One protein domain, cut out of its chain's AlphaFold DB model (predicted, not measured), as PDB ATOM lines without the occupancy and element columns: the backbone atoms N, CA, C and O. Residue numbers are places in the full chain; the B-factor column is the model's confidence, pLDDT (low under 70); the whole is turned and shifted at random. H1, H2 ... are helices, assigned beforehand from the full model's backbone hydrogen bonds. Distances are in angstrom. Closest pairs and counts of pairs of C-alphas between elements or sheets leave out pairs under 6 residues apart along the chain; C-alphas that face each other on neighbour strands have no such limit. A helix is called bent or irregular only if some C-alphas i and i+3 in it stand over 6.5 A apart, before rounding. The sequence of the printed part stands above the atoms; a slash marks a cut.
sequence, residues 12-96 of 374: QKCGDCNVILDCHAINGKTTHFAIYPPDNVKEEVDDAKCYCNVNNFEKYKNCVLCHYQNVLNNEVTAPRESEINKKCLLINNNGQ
ATOM      1  N   GLN A  12      16.212  71.351  -0.874       70.94
ATOM      2  CA  GLN A  12      16.199  72.157  -2.100       70.94
ATOM      3  C   GLN A  12      14.791  72.676  -2.424       70.94
ATOM      4  O   GLN A  12      14.660  73.768  -2.972       70.94
ATOM      5  N   LYS A  13      13.740  71.935  -2.045       74.44
ATOM      6  CA  LYS A  13      12.347  72.412  -2.111       74.44
ATOM      7  C   LYS A  13      11.882  73.163  -0.859       74.44
ATOM      8  O   LYS A  13      10.981  73.991  -0.961       74.44
ATOM      9  N   CYS A  14      12.456  72.874   0.310       79.75
ATOM     10  CA  CYS A  14      11.996  73.390   1.602       79.75
ATOM     11  C   CYS A  14      13.171  73.892   2.460       79.75
ATOM     12  O   CYS A  14      13.637  73.188   3.353       79.75
ATOM     13  N   GLY A  15      13.639  75.123   2.221       75.38
ATOM     14  CA  GLY A  15      14.869  75.659   2.835       75.38
ATOM     15  C   GLY A  15      14.894  75.708   4.373       75.38
ATOM     16  O   GLY A  15      15.951  75.519   4.974       75.38
ATOM     17  N   ASP A  16      13.741  75.871   5.029       83.19
ATOM     18  CA  ASP A  16      13.638  75.822   6.500       83.19
ATOM     19  C   ASP A  16      13.931  74.423   7.088       83.19
ATOM     20  O   ASP A  16      14.159  74.288   8.291       83.19
ATOM     21  N   CYS A  17      13.969  73.367   6.265       82.94
ATOM     22  CA  CYS A  17      14.169  71.988   6.716       82.94
ATOM     23  C   CYS A  17      15.561  71.653   7.264       82.94
ATOM     24  O   CYS A  17      15.707  70.602   7.896       82.94
ATOM     25  N   ASN A  18      16.552  72.534   7.102       82.38
ATOM     26  CA  ASN A  18      17.859  72.377   7.751       82.38
ATOM     27  C   ASN A  18      17.717  72.162   9.267       82.38
ATOM     28  O   ASN A  18      18.340  71.260   9.809       82.38
ATOM     29  N   VAL A  19      16.760  72.839   9.916       84.19
ATOM     30  CA  VAL A  19      16.515  72.733  11.366       84.19
ATOM     31  C   VAL A  19      16.239  71.304  11.864       84.19
ATOM     32  O   VAL A  19      16.486  71.002  13.027       84.19
ATOM     33  N   ILE A  20      15.728  70.406  11.012       79.81
ATOM     34  CA  ILE A  20      15.522  68.992  11.362       79.81
ATOM     35  C   ILE A  20      16.814  68.189  11.150       79.81
ATOM     36  O   ILE A  20      17.140  67.322  11.962       79.81
ATOM     37  N   LEU A  21      17.562  68.487  10.082       78.12
ATOM     38  CA  LEU A  21      18.839  67.838   9.775       78.12
ATOM     39  C   LEU A  21      19.909  68.186  10.807       78.12
ATOM     40  O   LEU A  21      20.544  67.273  11.321       78.12
ATOM     41  N   ASP A  22      20.048  69.463  11.165       80.44
ATOM     42  CA  ASP A  22      20.995  69.951  12.173       80.44
ATOM     43  C   ASP A  22      20.781  69.215  13.507       80.44
ATOM     44  O   ASP A  22      21.707  68.649  14.091       80.44
ATOM     45  N   CYS A  23      19.521  69.135  13.948       77.88
ATOM     46  CA  CYS A  23      19.130  68.458  15.182       77.88
ATOM     47  C   CYS A  23      19.385  66.941  15.167       77.88
ATOM     48  O   CYS A  23      19.782  66.387  16.191       77.88
ATOM     49  N   HIS A  24      19.198  66.260  14.031       74.94
ATOM     50  CA  HIS A  24      19.515  64.832  13.911       74.94
ATOM     51  C   HIS A  24      21.016  64.558  13.719       74.94
ATOM     52  O   HIS A  24      21.520  63.548  14.218       74.94
ATOM     53  N   ALA A  25      21.753  65.466  13.071       70.44
ATOM     54  CA  ALA A  25      23.202  65.386  12.905       70.44
ATOM     55  C   ALA A  25      23.934  65.506  14.251       70.44
ATOM     56  O   ALA A  25      24.834  64.709  14.521       70.44
ATOM     57  N   ILE A  26      23.486  66.414  15.130       64.94
ATOM     58  CA  ILE A  26      23.969  66.546  16.521       64.94
ATOM     59  C   ILE A  26      23.858  65.214  17.290       64.94
ATOM     60  O   ILE A  26      24.743  64.881  18.075       64.94
ATOM     61  N   ASN A  27      22.815  64.422  17.023       60.47
ATOM     62  CA  ASN A  27      22.573  63.121  17.656       60.47
ATOM     63  C   ASN A  27      23.060  61.915  16.818       60.47
ATOM     64  O   ASN A  27      22.724  60.770  17.129       60.47
ATOM     65  N   GLY A  28      23.836  62.142  15.752       57.88
ATOM     66  CA  GLY A  28      24.458  61.084  14.943       57.88
ATOM     67  C   GLY A  28      23.519  60.286  14.025       57.88
ATOM     68  O   GLY A  28      23.908  59.219  13.547       57.88
ATOM     69  N   LYS A  29      22.297  60.764  13.753       61.06
ATOM     70  CA  LYS A  29      21.311  60.092  12.884       61.06
ATOM     71  C   LYS A  29      21.286  60.741  11.496       61.06
ATOM     72  O   LYS A  29      20.866  61.880  11.356       61.06
ATOM     73  N   THR A  30      21.704  60.017  10.454       57.03
ATOM     74  CA  THR A  30      21.999  60.633   9.138       57.03
ATOM     75  C   THR A  30      21.084  60.246   7.971       57.03
ATOM     76  O   THR A  30      21.109  60.936   6.955       57.03
ATOM     77  N   THR A  31      20.281  59.173   8.055       52.91
ATOM     78  CA  THR A  31      19.592  58.618   6.859       52.91
ATOM     79  C   THR A  31      18.084  58.389   6.968       52.91
ATOM     80  O   THR A  31      17.403  58.459   5.945       52.91
ATOM     81  N   HIS A  32      17.525  58.144   8.160       53.19
ATOM     82  CA  HIS A  32      16.081  57.939   8.336       53.19
ATOM     83  C   HIS A  32      15.581  58.461   9.686       53.19
ATOM     84  O   HIS A  32      15.973  57.942  10.728       53.19
ATOM     85  N   PHE A  33      14.644  59.406   9.651       61.78
ATOM     86  CA  PHE A  33      13.948  59.949  10.819       61.78
ATOM     87  C   PHE A  33      12.463  60.187  10.512       61.78
ATOM     88  O   PHE A  33      12.052  60.216   9.349       61.78
ATOM     89  N   ALA A  34      11.642  60.330  11.554       60.62
ATOM     90  CA  ALA A  34      10.241  60.711  11.419       60.62
ATOM     91  C   ALA A  34      10.110  62.242  11.299       60.62
ATOM     92  O   ALA A  34      10.433  62.977  12.225       60.62
ATOM     93  N   ILE A  35       9.593  62.726  10.164       62.66
ATOM     94  CA  ILE A  35       9.399  64.170   9.897       62.66
ATOM     95  C   ILE A  35       8.308  64.779  10.807       62.66
ATOM     96  O   ILE A  35       8.293  65.979  11.078       62.66
ATOM     97  N   TYR A  36       7.405  63.941  11.320       59.56
ATOM     98  CA  TYR A  36       6.357  64.308  12.271       59.56
ATOM     99  C   TYR A  36       6.614  63.618  13.621       59.56
ATOM    100  O   TYR A  36       6.990  62.442  13.603       59.56
ATOM    101  N   PRO A  37       6.407  64.275  14.784       57.81
ATOM    102  CA  PRO A  37       6.981  63.784  16.032       57.81
ATOM    103  C   PRO A  37       6.366  62.437  16.430       57.81
ATOM    104  O   PRO A  37       5.134  62.298  16.391       57.81
ATOM    105  N   PRO A  38       7.183  61.444  16.807       53.31
ATOM    106  CA  PRO A  38       6.727  60.077  17.020       53.31
ATOM    107  C   PRO A  38       5.753  59.990  18.194       53.31
ATOM    108  O   PRO A  38       5.990  60.554  19.259       53.31
ATOM    109  N   ASP A  39       4.664  59.235  18.032       53.69
ATOM    110  CA  ASP A  39       3.594  59.203  19.040       53.69
ATOM    111  C   ASP A  39       4.039  58.612  20.394       53.69
ATOM    112  O   ASP A  39       3.444  58.952  21.413       53.69
ATOM    113  N   ASN A  40       5.053  57.731  20.422       52.28
ATOM    114  CA  ASN A  40       5.546  57.057  21.642       52.28
ATOM    115  C   ASN A  40       7.035  56.612  21.603       52.28
ATOM    116  O   ASN A  40       7.462  55.821  22.450       52.28
ATOM    117  N   VAL A  41       7.850  57.056  20.636       53.75
ATOM    118  CA  VAL A  41       9.237  56.554  20.488       53.75
ATOM    119  C   VAL A  41      10.174  57.253  21.480       53.75
ATOM    120  O   VAL A  41      10.619  58.376  21.263       53.75
ATOM    121  N   LYS A  42      10.519  56.548  22.566       56.84
ATOM    122  CA  LYS A  42      11.475  56.998  23.603       56.84
ATOM    123  C   LYS A  42      12.892  57.279  23.072       56.84
ATOM    124  O   LYS A  42      13.686  57.895  23.769       56.84
ATOM    125  N   GLU A  43      13.187  56.810  21.867       51.72
ATOM    126  CA  GLU A  43      14.497  56.793  21.205       51.72
ATOM    127  C   GLU A  43      14.753  58.034  20.317       51.72
ATOM    128  O   GLU A  43      15.830  58.178  19.745       51.72
ATOM    129  N   GLU A  44      13.769  58.935  20.197       61.19
ATOM    130  CA  GLU A  44      13.799  60.144  19.344       61.19
ATOM    131  C   GLU A  44      13.423  61.433  20.117       61.19
ATOM    132  O   GLU A  44      13.254  62.505  19.538       61.19
ATOM    133  N   VAL A  45      13.285  61.352  21.447       64.94
ATOM    134  CA  VAL A  45      12.821  62.470  22.293       64.94
ATOM    135  C   VAL A  45      13.809  63.642  22.310       64.94
ATOM    136  O   VAL A  45      13.386  64.796  22.336       64.94
ATOM    137  N   ASP A  46      15.114  63.363  22.295       67.25
ATOM    138  CA  ASP A  46      16.150  64.399  22.377       67.25
ATOM    139  C   ASP A  46      16.435  65.068  21.021       67.25
ATOM    140  O   ASP A  46      16.713  66.265  20.987       67.25
ATOM    141  N   ASP A  47      16.218  64.361  19.903       70.25
ATOM    142  CA  ASP A  47      16.099  64.987  18.579       70.25
ATOM    143  C   ASP A  47      14.933  65.983  18.559       70.25
ATOM    144  O   ASP A  47      15.079  67.140  18.162       70.25
ATOM    145  N   ALA A  48      13.768  65.538  19.043       74.19
ATOM    146  CA  ALA A  48      12.543  66.313  18.953       74.19
ATOM    147  C   ALA A  48      12.577  67.592  19.804       74.19
ATOM    148  O   ALA A  48      12.076  68.623  19.365       74.19
ATOM    149  N   LYS A  49      13.232  67.580  20.975       78.75
ATOM    150  CA  LYS A  49      13.471  68.797  21.783       78.75
ATOM    151  C   LYS A  49      14.229  69.886  21.019       78.75
ATOM    152  O   LYS A  49      13.976  71.067  21.242       78.75
ATOM    153  N   CYS A  50      15.151  69.509  20.133       80.88
ATOM    154  CA  CYS A  50      15.998  70.458  19.417       80.88
ATOM    155  C   CYS A  50      15.206  71.271  18.372       80.88
ATOM    156  O   CYS A  50      15.344  72.498  18.323       80.88
ATOM    157  N   TYR A  51      14.305  70.637  17.608       81.38
ATOM    158  CA  TYR A  51      13.439  71.347  16.652       81.38
ATOM    159  C   TYR A  51      12.124  71.871  17.270       81.38
ATOM    160  O   TYR A  51      11.567  72.851  16.777       81.38
ATOM    161  N   CYS A  52      11.667  71.317  18.401       82.94
ATOM    162  CA  CYS A  52      10.561  71.856  19.214       82.94
ATOM    163  C   CYS A  52      10.959  73.016  20.156       82.94
ATOM    164  O   CYS A  52      10.140  73.464  20.966       82.94
ATOM    165  N   ASN A  53      12.198  73.509  20.080       82.62
ATOM    166  CA  ASN A  53      12.660  74.702  20.793       82.62
ATOM    167  C   ASN A  53      12.007  75.969  20.206       82.62
ATOM    168  O   ASN A  53      11.917  76.099  18.989       82.62
ATOM    169  N   VAL A  54      11.616  76.930  21.051       77.81
ATOM    170  CA  VAL A  54      10.979  78.211  20.673       77.81
ATOM    171  C   VAL A  54      11.703  78.912  19.514       77.81
ATOM    172  O   VAL A  54      11.052  79.362  18.578       77.81
ATOM    173  N   ASN A  55      13.041  78.931  19.529       82.31
ATOM    174  CA  ASN A  55      13.861  79.590  18.501       82.31
ATOM    175  C   ASN A  55      13.823  78.889  17.125       82.31
ATOM    176  O   ASN A  55      14.095  79.512  16.102       82.31
ATOM    177  N   ASN A  56      13.512  77.592  17.113       82.38
ATOM    178  CA  ASN A  56      13.530  76.714  15.939       82.38
ATOM    179  C   ASN A  56      12.117  76.357  15.449       82.38
ATOM    180  O   ASN A  56      11.947  75.935  14.304       82.38
ATOM    181  N   PHE A  57      11.107  76.539  16.301       83.94
ATOM    182  CA  PHE A  57       9.768  75.994  16.119       83.94
ATOM    183  C   PHE A  57       9.060  76.497  14.853       83.94
ATOM    184  O   PHE A  57       8.367  75.729  14.187       83.94
ATOM    185  N   GLU A  58       9.255  77.763  14.481       85.94
ATOM    186  CA  GLU A  58       8.647  78.326  13.272       85.94
ATOM    187  C   GLU A  58       9.251  77.736  11.989       85.94
ATOM    188  O   GLU A  58       8.509  77.298  11.112       85.94
ATOM    189  N   LYS A  59      10.582  77.595  11.926       87.00
ATOM    190  CA  LYS A  59      11.269  76.899  10.823       87.00
ATOM    191  C   LYS A  59      10.844  75.433  10.747       87.00
ATOM    192  O   LYS A  59      10.544  74.918   9.673       87.00
ATOM    193  N   TYR A  60      10.744  74.766  11.898       85.38
ATOM    194  CA  TYR A  60      10.280  73.382  11.984       85.38
ATOM    195  C   TYR A  60       8.858  73.228  11.419       85.38
ATOM    196  O   TYR A  60       8.622  72.387  10.549       85.38
ATOM    197  N   LYS A  61       7.928  74.093  11.841       86.19
ATOM    198  CA  LYS A  61       6.559  74.169  11.314       86.19
ATOM    199  C   LYS A  61       6.547  74.375   9.795       86.19
ATOM    200  O   LYS A  61       5.877  73.620   9.090       86.19
ATOM    201  N   ASN A  62       7.299  75.356   9.294       86.62
ATOM    202  CA  ASN A  62       7.379  75.670   7.867       86.62
ATOM    203  C   ASN A  62       7.912  74.482   7.053       86.62
ATOM    204  O   ASN A  62       7.319  74.123   6.036       86.62
ATOM    205  N   CYS A  63       8.974  73.826   7.530       85.69
ATOM    206  CA  CYS A  63       9.513  72.613   6.922       85.69
ATOM    207  C   CYS A  63       8.461  71.500   6.823       85.69
ATOM    208  O   CYS A  63       8.259  70.947   5.742       85.69
ATOM    209  N   VAL A  64       7.765  71.181   7.923       83.31
ATOM    210  CA  VAL A  64       6.752  70.112   7.942       83.31
ATOM    211  C   VAL A  64       5.619  70.417   6.960       83.31
ATOM    212  O   VAL A  64       5.261  69.553   6.160       83.31
ATOM    213  N   LEU A  65       5.087  71.642   6.960       83.56
ATOM    214  CA  LEU A  65       4.025  72.039   6.030       83.56
ATOM    215  C   LEU A  65       4.498  71.975   4.568       83.56
ATOM    216  O   LEU A  65       3.833  71.353   3.738       83.56
ATOM    217  N   CYS A  66       5.678  72.526   4.272       83.75
ATOM    218  CA  CYS A  66       6.283  72.496   2.940       83.75
ATOM    219  C   CYS A  66       6.539  71.063   2.445       83.75
ATOM    220  O   CYS A  66       6.250  70.751   1.292       83.75
ATOM    221  N   HIS A  67       7.029  70.165   3.305       81.19
ATOM    222  CA  HIS A  67       7.341  68.789   2.921       81.19
ATOM    223  C   HIS A  67       6.081  67.991   2.550       81.19
ATOM    224  O   HIS A  67       6.050  67.313   1.522       81.19
ATOM    225  N   TYR A  68       5.012  68.103   3.345       77.94
ATOM    226  CA  TYR A  68       3.750  67.420   3.043       77.94
ATOM    227  C   TYR A  68       3.074  67.971   1.773       77.94
ATOM    228  O   TYR A  68       2.467  67.199   1.031       77.94
ATOM    229  N   GLN A  69       3.223  69.268   1.484       77.75
ATOM    230  CA  GLN A  69       2.692  69.899   0.270       77.75
ATOM    231  C   GLN A  69       3.507  69.556  -0.992       77.75
ATOM    232  O   GLN A  69       2.929  69.158  -2.000       77.75
ATOM    233  N   ASN A  70       4.838  69.685  -0.935       71.75
ATOM    234  CA  ASN A  70       5.716  69.716  -2.118       71.75
ATOM    235  C   ASN A  70       6.556  68.444  -2.344       71.75
ATOM    236  O   ASN A  70       7.257  68.348  -3.352       71.75
ATOM    237  N   VAL A  71       6.539  67.488  -1.405       67.00
ATOM    238  CA  VAL A  71       7.300  66.224  -1.505       67.00
ATOM    239  C   VAL A  71       6.389  64.999  -1.405       67.00
ATOM    240  O   VAL A  71       6.641  64.003  -2.076       67.00
ATOM    241  N   LEU A  72       5.306  65.074  -0.620       67.81
ATOM    242  CA  LEU A  72       4.313  63.996  -0.495       67.81
ATOM    243  C   LEU A  72       3.080  64.163  -1.405       67.81
ATOM    244  O   LEU A  72       2.158  63.362  -1.306       67.81
ATOM    245  N   ASN A  73       3.044  65.176  -2.281       63.91
ATOM    246  CA  ASN A  73       2.035  65.363  -3.343       63.91
ATOM    247  C   ASN A  73       0.557  65.231  -2.900       63.91
ATOM    248  O   ASN A  73      -0.295  64.816  -3.683       63.91
ATOM    249  N   ASN A  74       0.237  65.574  -1.645       60.31
ATOM    250  CA  ASN A  74      -1.061  65.327  -0.994       60.31
ATOM    251  C   ASN A  74      -1.503  63.844  -0.884       60.31
ATOM    252  O   ASN A  74      -2.648  63.590  -0.515       60.31
ATOM    253  N   GLU A  75      -0.623  62.856  -1.106       58.22
ATOM    254  CA  GLU A  75      -0.912  61.432  -0.825       58.22
ATOM    255  C   GLU A  75      -1.203  61.173   0.663       58.22
ATOM    256  O   GLU A  75      -1.851  60.188   1.028       58.22
ATOM    257  N   VAL A  76      -0.719  62.061   1.538       66.62
ATOM    258  CA  VAL A  76      -0.940  62.020   2.982       66.62
ATOM    259  C   VAL A  76      -1.345  63.405   3.470       66.62
ATOM    260  O   VAL A  76      -0.656  64.390   3.212       66.62
ATOM    261  N   THR A  77      -2.445  63.474   4.221       69.19
ATOM    262  CA  THR A  77      -2.947  64.714   4.822       69.19
ATOM    263  C   THR A  77      -1.877  65.374   5.693       69.19
ATOM    264  O   THR A  77      -1.379  64.759   6.638       69.19
ATOM    265  N   ALA A  78      -1.557  66.638   5.400       68.56
ATOM    266  CA  ALA A  78      -0.659  67.437   6.226       68.56
ATOM    267  C   ALA A  78      -1.205  67.576   7.665       68.56
ATOM    268  O   ALA A  78      -2.411  67.801   7.834       68.56
ATOM    269  N   PRO A  79      -0.355  67.463   8.704       74.38
ATOM    270  CA  PRO A  79      -0.771  67.711  10.080       74.38
ATOM    271  C   PRO A  79      -1.169  69.180  10.260       74.38
ATOM    272  O   PRO A  79      -0.568  70.079   9.668       74.38
ATOM    273  N   ARG A  80      -2.175  69.447  11.098       78.38
ATOM    274  CA  ARG A  80      -2.600  70.827  11.378       78.38
ATOM    275  C   ARG A  80      -1.562  71.530  12.247       78.38
ATOM    276  O   ARG A  80      -0.990  70.919  13.146       78.38
ATOM    277  N   GLU A  81      -1.397  72.840  12.070       79.88
ATOM    278  CA  GLU A  81      -0.515  73.665  12.914       79.88
ATOM    279  C   GLU A  81      -0.803  73.464  14.414       79.88
ATOM    280  O   GLU A  81       0.107  73.232  15.201       79.88
ATOM    281  N   SER A  82      -2.078  73.409  14.810       78.12
ATOM    282  CA  SER A  82      -2.480  73.134  16.197       78.12
ATOM    283  C   SER A  82      -2.065  71.748  16.719       78.12
ATOM    284  O   SER A  82      -1.882  71.584  17.926       78.12
ATOM    285  N   GLU A  83      -1.879  70.758  15.846       78.62
ATOM    286  CA  GLU A  83      -1.412  69.410  16.193       78.62
ATOM    287  C   GLU A  83       0.119  69.380  16.339       78.62
ATOM    288  O   GLU A  83       0.622  68.792  17.300       78.62
ATOM    289  N   ILE A  84       0.845  70.098  15.469       79.69
ATOM    290  CA  ILE A  84       2.296  70.336  15.582       79.69
ATOM    291  C   ILE A  84       2.600  71.066  16.906       79.69
ATOM    292  O   ILE A  84       3.377  70.564  17.724       79.69
ATOM    293  N   ASN A  85       1.917  72.190  17.167       82.12
ATOM    294  CA  ASN A  85       2.037  72.974  18.403       82.12
ATOM    295  C   ASN A  85       1.811  72.089  19.642       82.12
ATOM    296  O   ASN A  85       2.625  72.066  20.567       82.12
ATOM    297  N   LYS A  86       0.718  71.310  19.650       81.81
ATOM    298  CA  LYS A  86       0.362  70.423  20.768       81.81
ATOM    299  C   LYS A  86       1.413  69.337  21.013       81.81
ATOM    300  O   LYS A  86       1.695  69.037  22.173       81.81
ATOM    301  N   LYS A  87       2.003  68.752  19.965       77.06
ATOM    302  CA  LYS A  87       3.053  67.733  20.113       77.06
ATOM    303  C   LYS A  87       4.350  68.304  20.683       77.06
ATOM    304  O   LYS A  87       4.880  67.723  21.626       77.06
ATOM    305  N   CYS A  88       4.820  69.451  20.194       79.56
ATOM    306  CA  CYS A  88       6.036  70.065  20.734       79.56
ATOM    307  C   CYS A  88       5.889  70.496  22.204       79.56
ATOM    308  O   CYS A  88       6.811  70.294  22.994       79.56
ATOM    309  N   LEU A  89       4.707  70.971  22.620       81.44
ATOM    310  CA  LEU A  89       4.415  71.223  24.039       81.44
ATOM    311  C   LEU A  89       4.505  69.947  24.897       81.44
ATOM    312  O   LEU A  89       5.065  69.983  25.991       81.44
ATOM    313  N   LEU A  90       4.009  68.804  24.406       76.94
ATOM    314  CA  LEU A  90       4.124  67.519  25.112       76.94
ATOM    315  C   LEU A  90       5.582  67.045  25.230       76.94
ATOM    316  O   LEU A  90       5.972  66.554  26.286       76.94
ATOM    317  N   ILE A  91       6.397  67.218  24.186       76.56
ATOM    318  CA  ILE A  91       7.828  66.859  24.189       76.56
ATOM    319  C   ILE A  91       8.607  67.694  25.208       76.56
ATOM    320  O   ILE A  91       9.362  67.140  26.010       76.56
ATOM    321  N   ASN A  92       8.375  69.008  25.226       73.38
ATOM    322  CA  ASN A  92       9.056  69.921  26.141       73.38
ATOM    323  C   ASN A  92       8.650  69.655  27.606       73.38
ATOM    324  O   ASN A  92       9.516  69.602  28.480       73.38
ATOM    325  N   ASN A  93       7.369  69.370  27.872       69.75
ATOM    326  CA  ASN A  93       6.882  69.038  29.218       69.75
ATOM    327  C   ASN A  93       7.362  67.656  29.708       69.75
ATOM    328  O   ASN A  93       7.780  67.521  30.858       69.75
ATOM    329  N   ASN A  94       7.390  66.638  28.837       57.81
ATOM    330  CA  ASN A  94       7.923  65.306  29.165       57.81
ATOM    331  C   ASN A  94       9.433  65.320  29.482       57.81
ATOM    332  O   ASN A  94       9.960  64.357  30.039       57.81
ATOM    333  N   GLY A  95      10.141  66.412  29.167       48.84
ATOM    334  CA  GLY A  95      11.520  66.635  29.596       48.84
ATOM    335  C   GLY A  95      11.691  66.817  31.110       48.84
ATOM    336  O   GLY A  95      12.785  66.570  31.611       48.84
ATOM    337  N   GLN A  96      10.638  67.205  31.841       45.22
ATOM    338  CA  GLN A  96      10.709  67.502  33.281       45.22
ATOM    339  C   GLN A  96      10.313  66.322  34.189       45.22
ATOM    340  O   GLN A  96      10.564  66.363  35.389       45.22
TER     341      GLN A  96
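AT A GLANCE: This is residues 12 to 96 of the 374 residues of the protein "SH3 domain-containing protein" of Piromyces sp. (strain E2) (UniProt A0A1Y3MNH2). Four helices make three levels: H2 and the longer H3 meet near their ends as an L in the middle, with H1 over one side of this corner and H4 over the other. The helices cross rather than run side by side, and a long loop, residues 27 to 44, swings along the flank from H1 toward H4's side before it folds back into H2. The printed part has 85 residues with four named helices, in the order H1, H2, H3, H4, and no named strand, and its class is all helix. It is compact, with a radius of gyration of the C-alphas of 12.3 A, and spans 37 by 28 by 23 A.

IN THESE COORDINATES: Begin at residue 12 and find C-alpha 15 at (14.869, 75.659, 2.835); from there H1 runs over residues 15 to 26, 18.8 A from first to last C-alpha. H1 is irregular, but only just: C-alphas 15 and 18 are 6.6 A apart. Read on past the long link to H2, residues 45 to 51, 10.5 A long. Look for C-alpha 57 at (9.768, 75.994, 16.119), where H3 begins; it covers residues 57 to 70 and measures 19.7 A. H4, residues 81 to 94, measures 20.1 A and ends at C-alpha 94, at (7.923, 65.306, 29.165).

HOW THE PARTS SIT: Helix packing is mostly crossed, with no shallow tilt among the three touching pairs. Start at H1: its residues 15 to 20 alone touch H3, on which residues 59 to 64 alone take part, and the closest C-alphas, of Cys 17 and Cys 63, are 4.7 A apart. These two run opposite ways at a steep tilt of 65 degrees. H1 touches H2 with residues 19 to 24 alone, closest at the C-alphas of Cys 23 and Cys 50, 5.6 A. They form a helical hairpin and run opposite ways at 36 degrees, a tilt only just steep. H2 and H3 are close but not clearly touching, about perpendicular at 89 degrees, with the C-alphas of Tyr 51 and Phe 57 closest at 5.9 A. H4 touches H2 with residues 88 to 92 alone, opposite ways at a steep tilt of 51 degrees; the closest C-alphas, of Lys 49 and Asn 92, are 6.3 A apart. H3 and H4 are close but not clearly touching, with the C-alphas of Lys 61 and Ile 84 closest at 7.1 A. H1 and H4 are apart. Every O i to N i+4 pair is within hydrogen-bond range in H3 and H4, against 4 of 8 in H1 and 1 of 3 in H2, where 3 of 4 O i to N i+3 pairs are within range.

THE WHOLE: The two C-alphas farthest apart, of Asn 73 and Gln 96, are 37.7 A apart. The printed part has no cut; the link from H1 to H2 is long, H2 to H3 is tight and H3 to H4 is short. Look for low confidence, pLDDT under 70, at residues 26 to 46, 71 to 78 and 93 to 96; the mean of the printed part is 71.9.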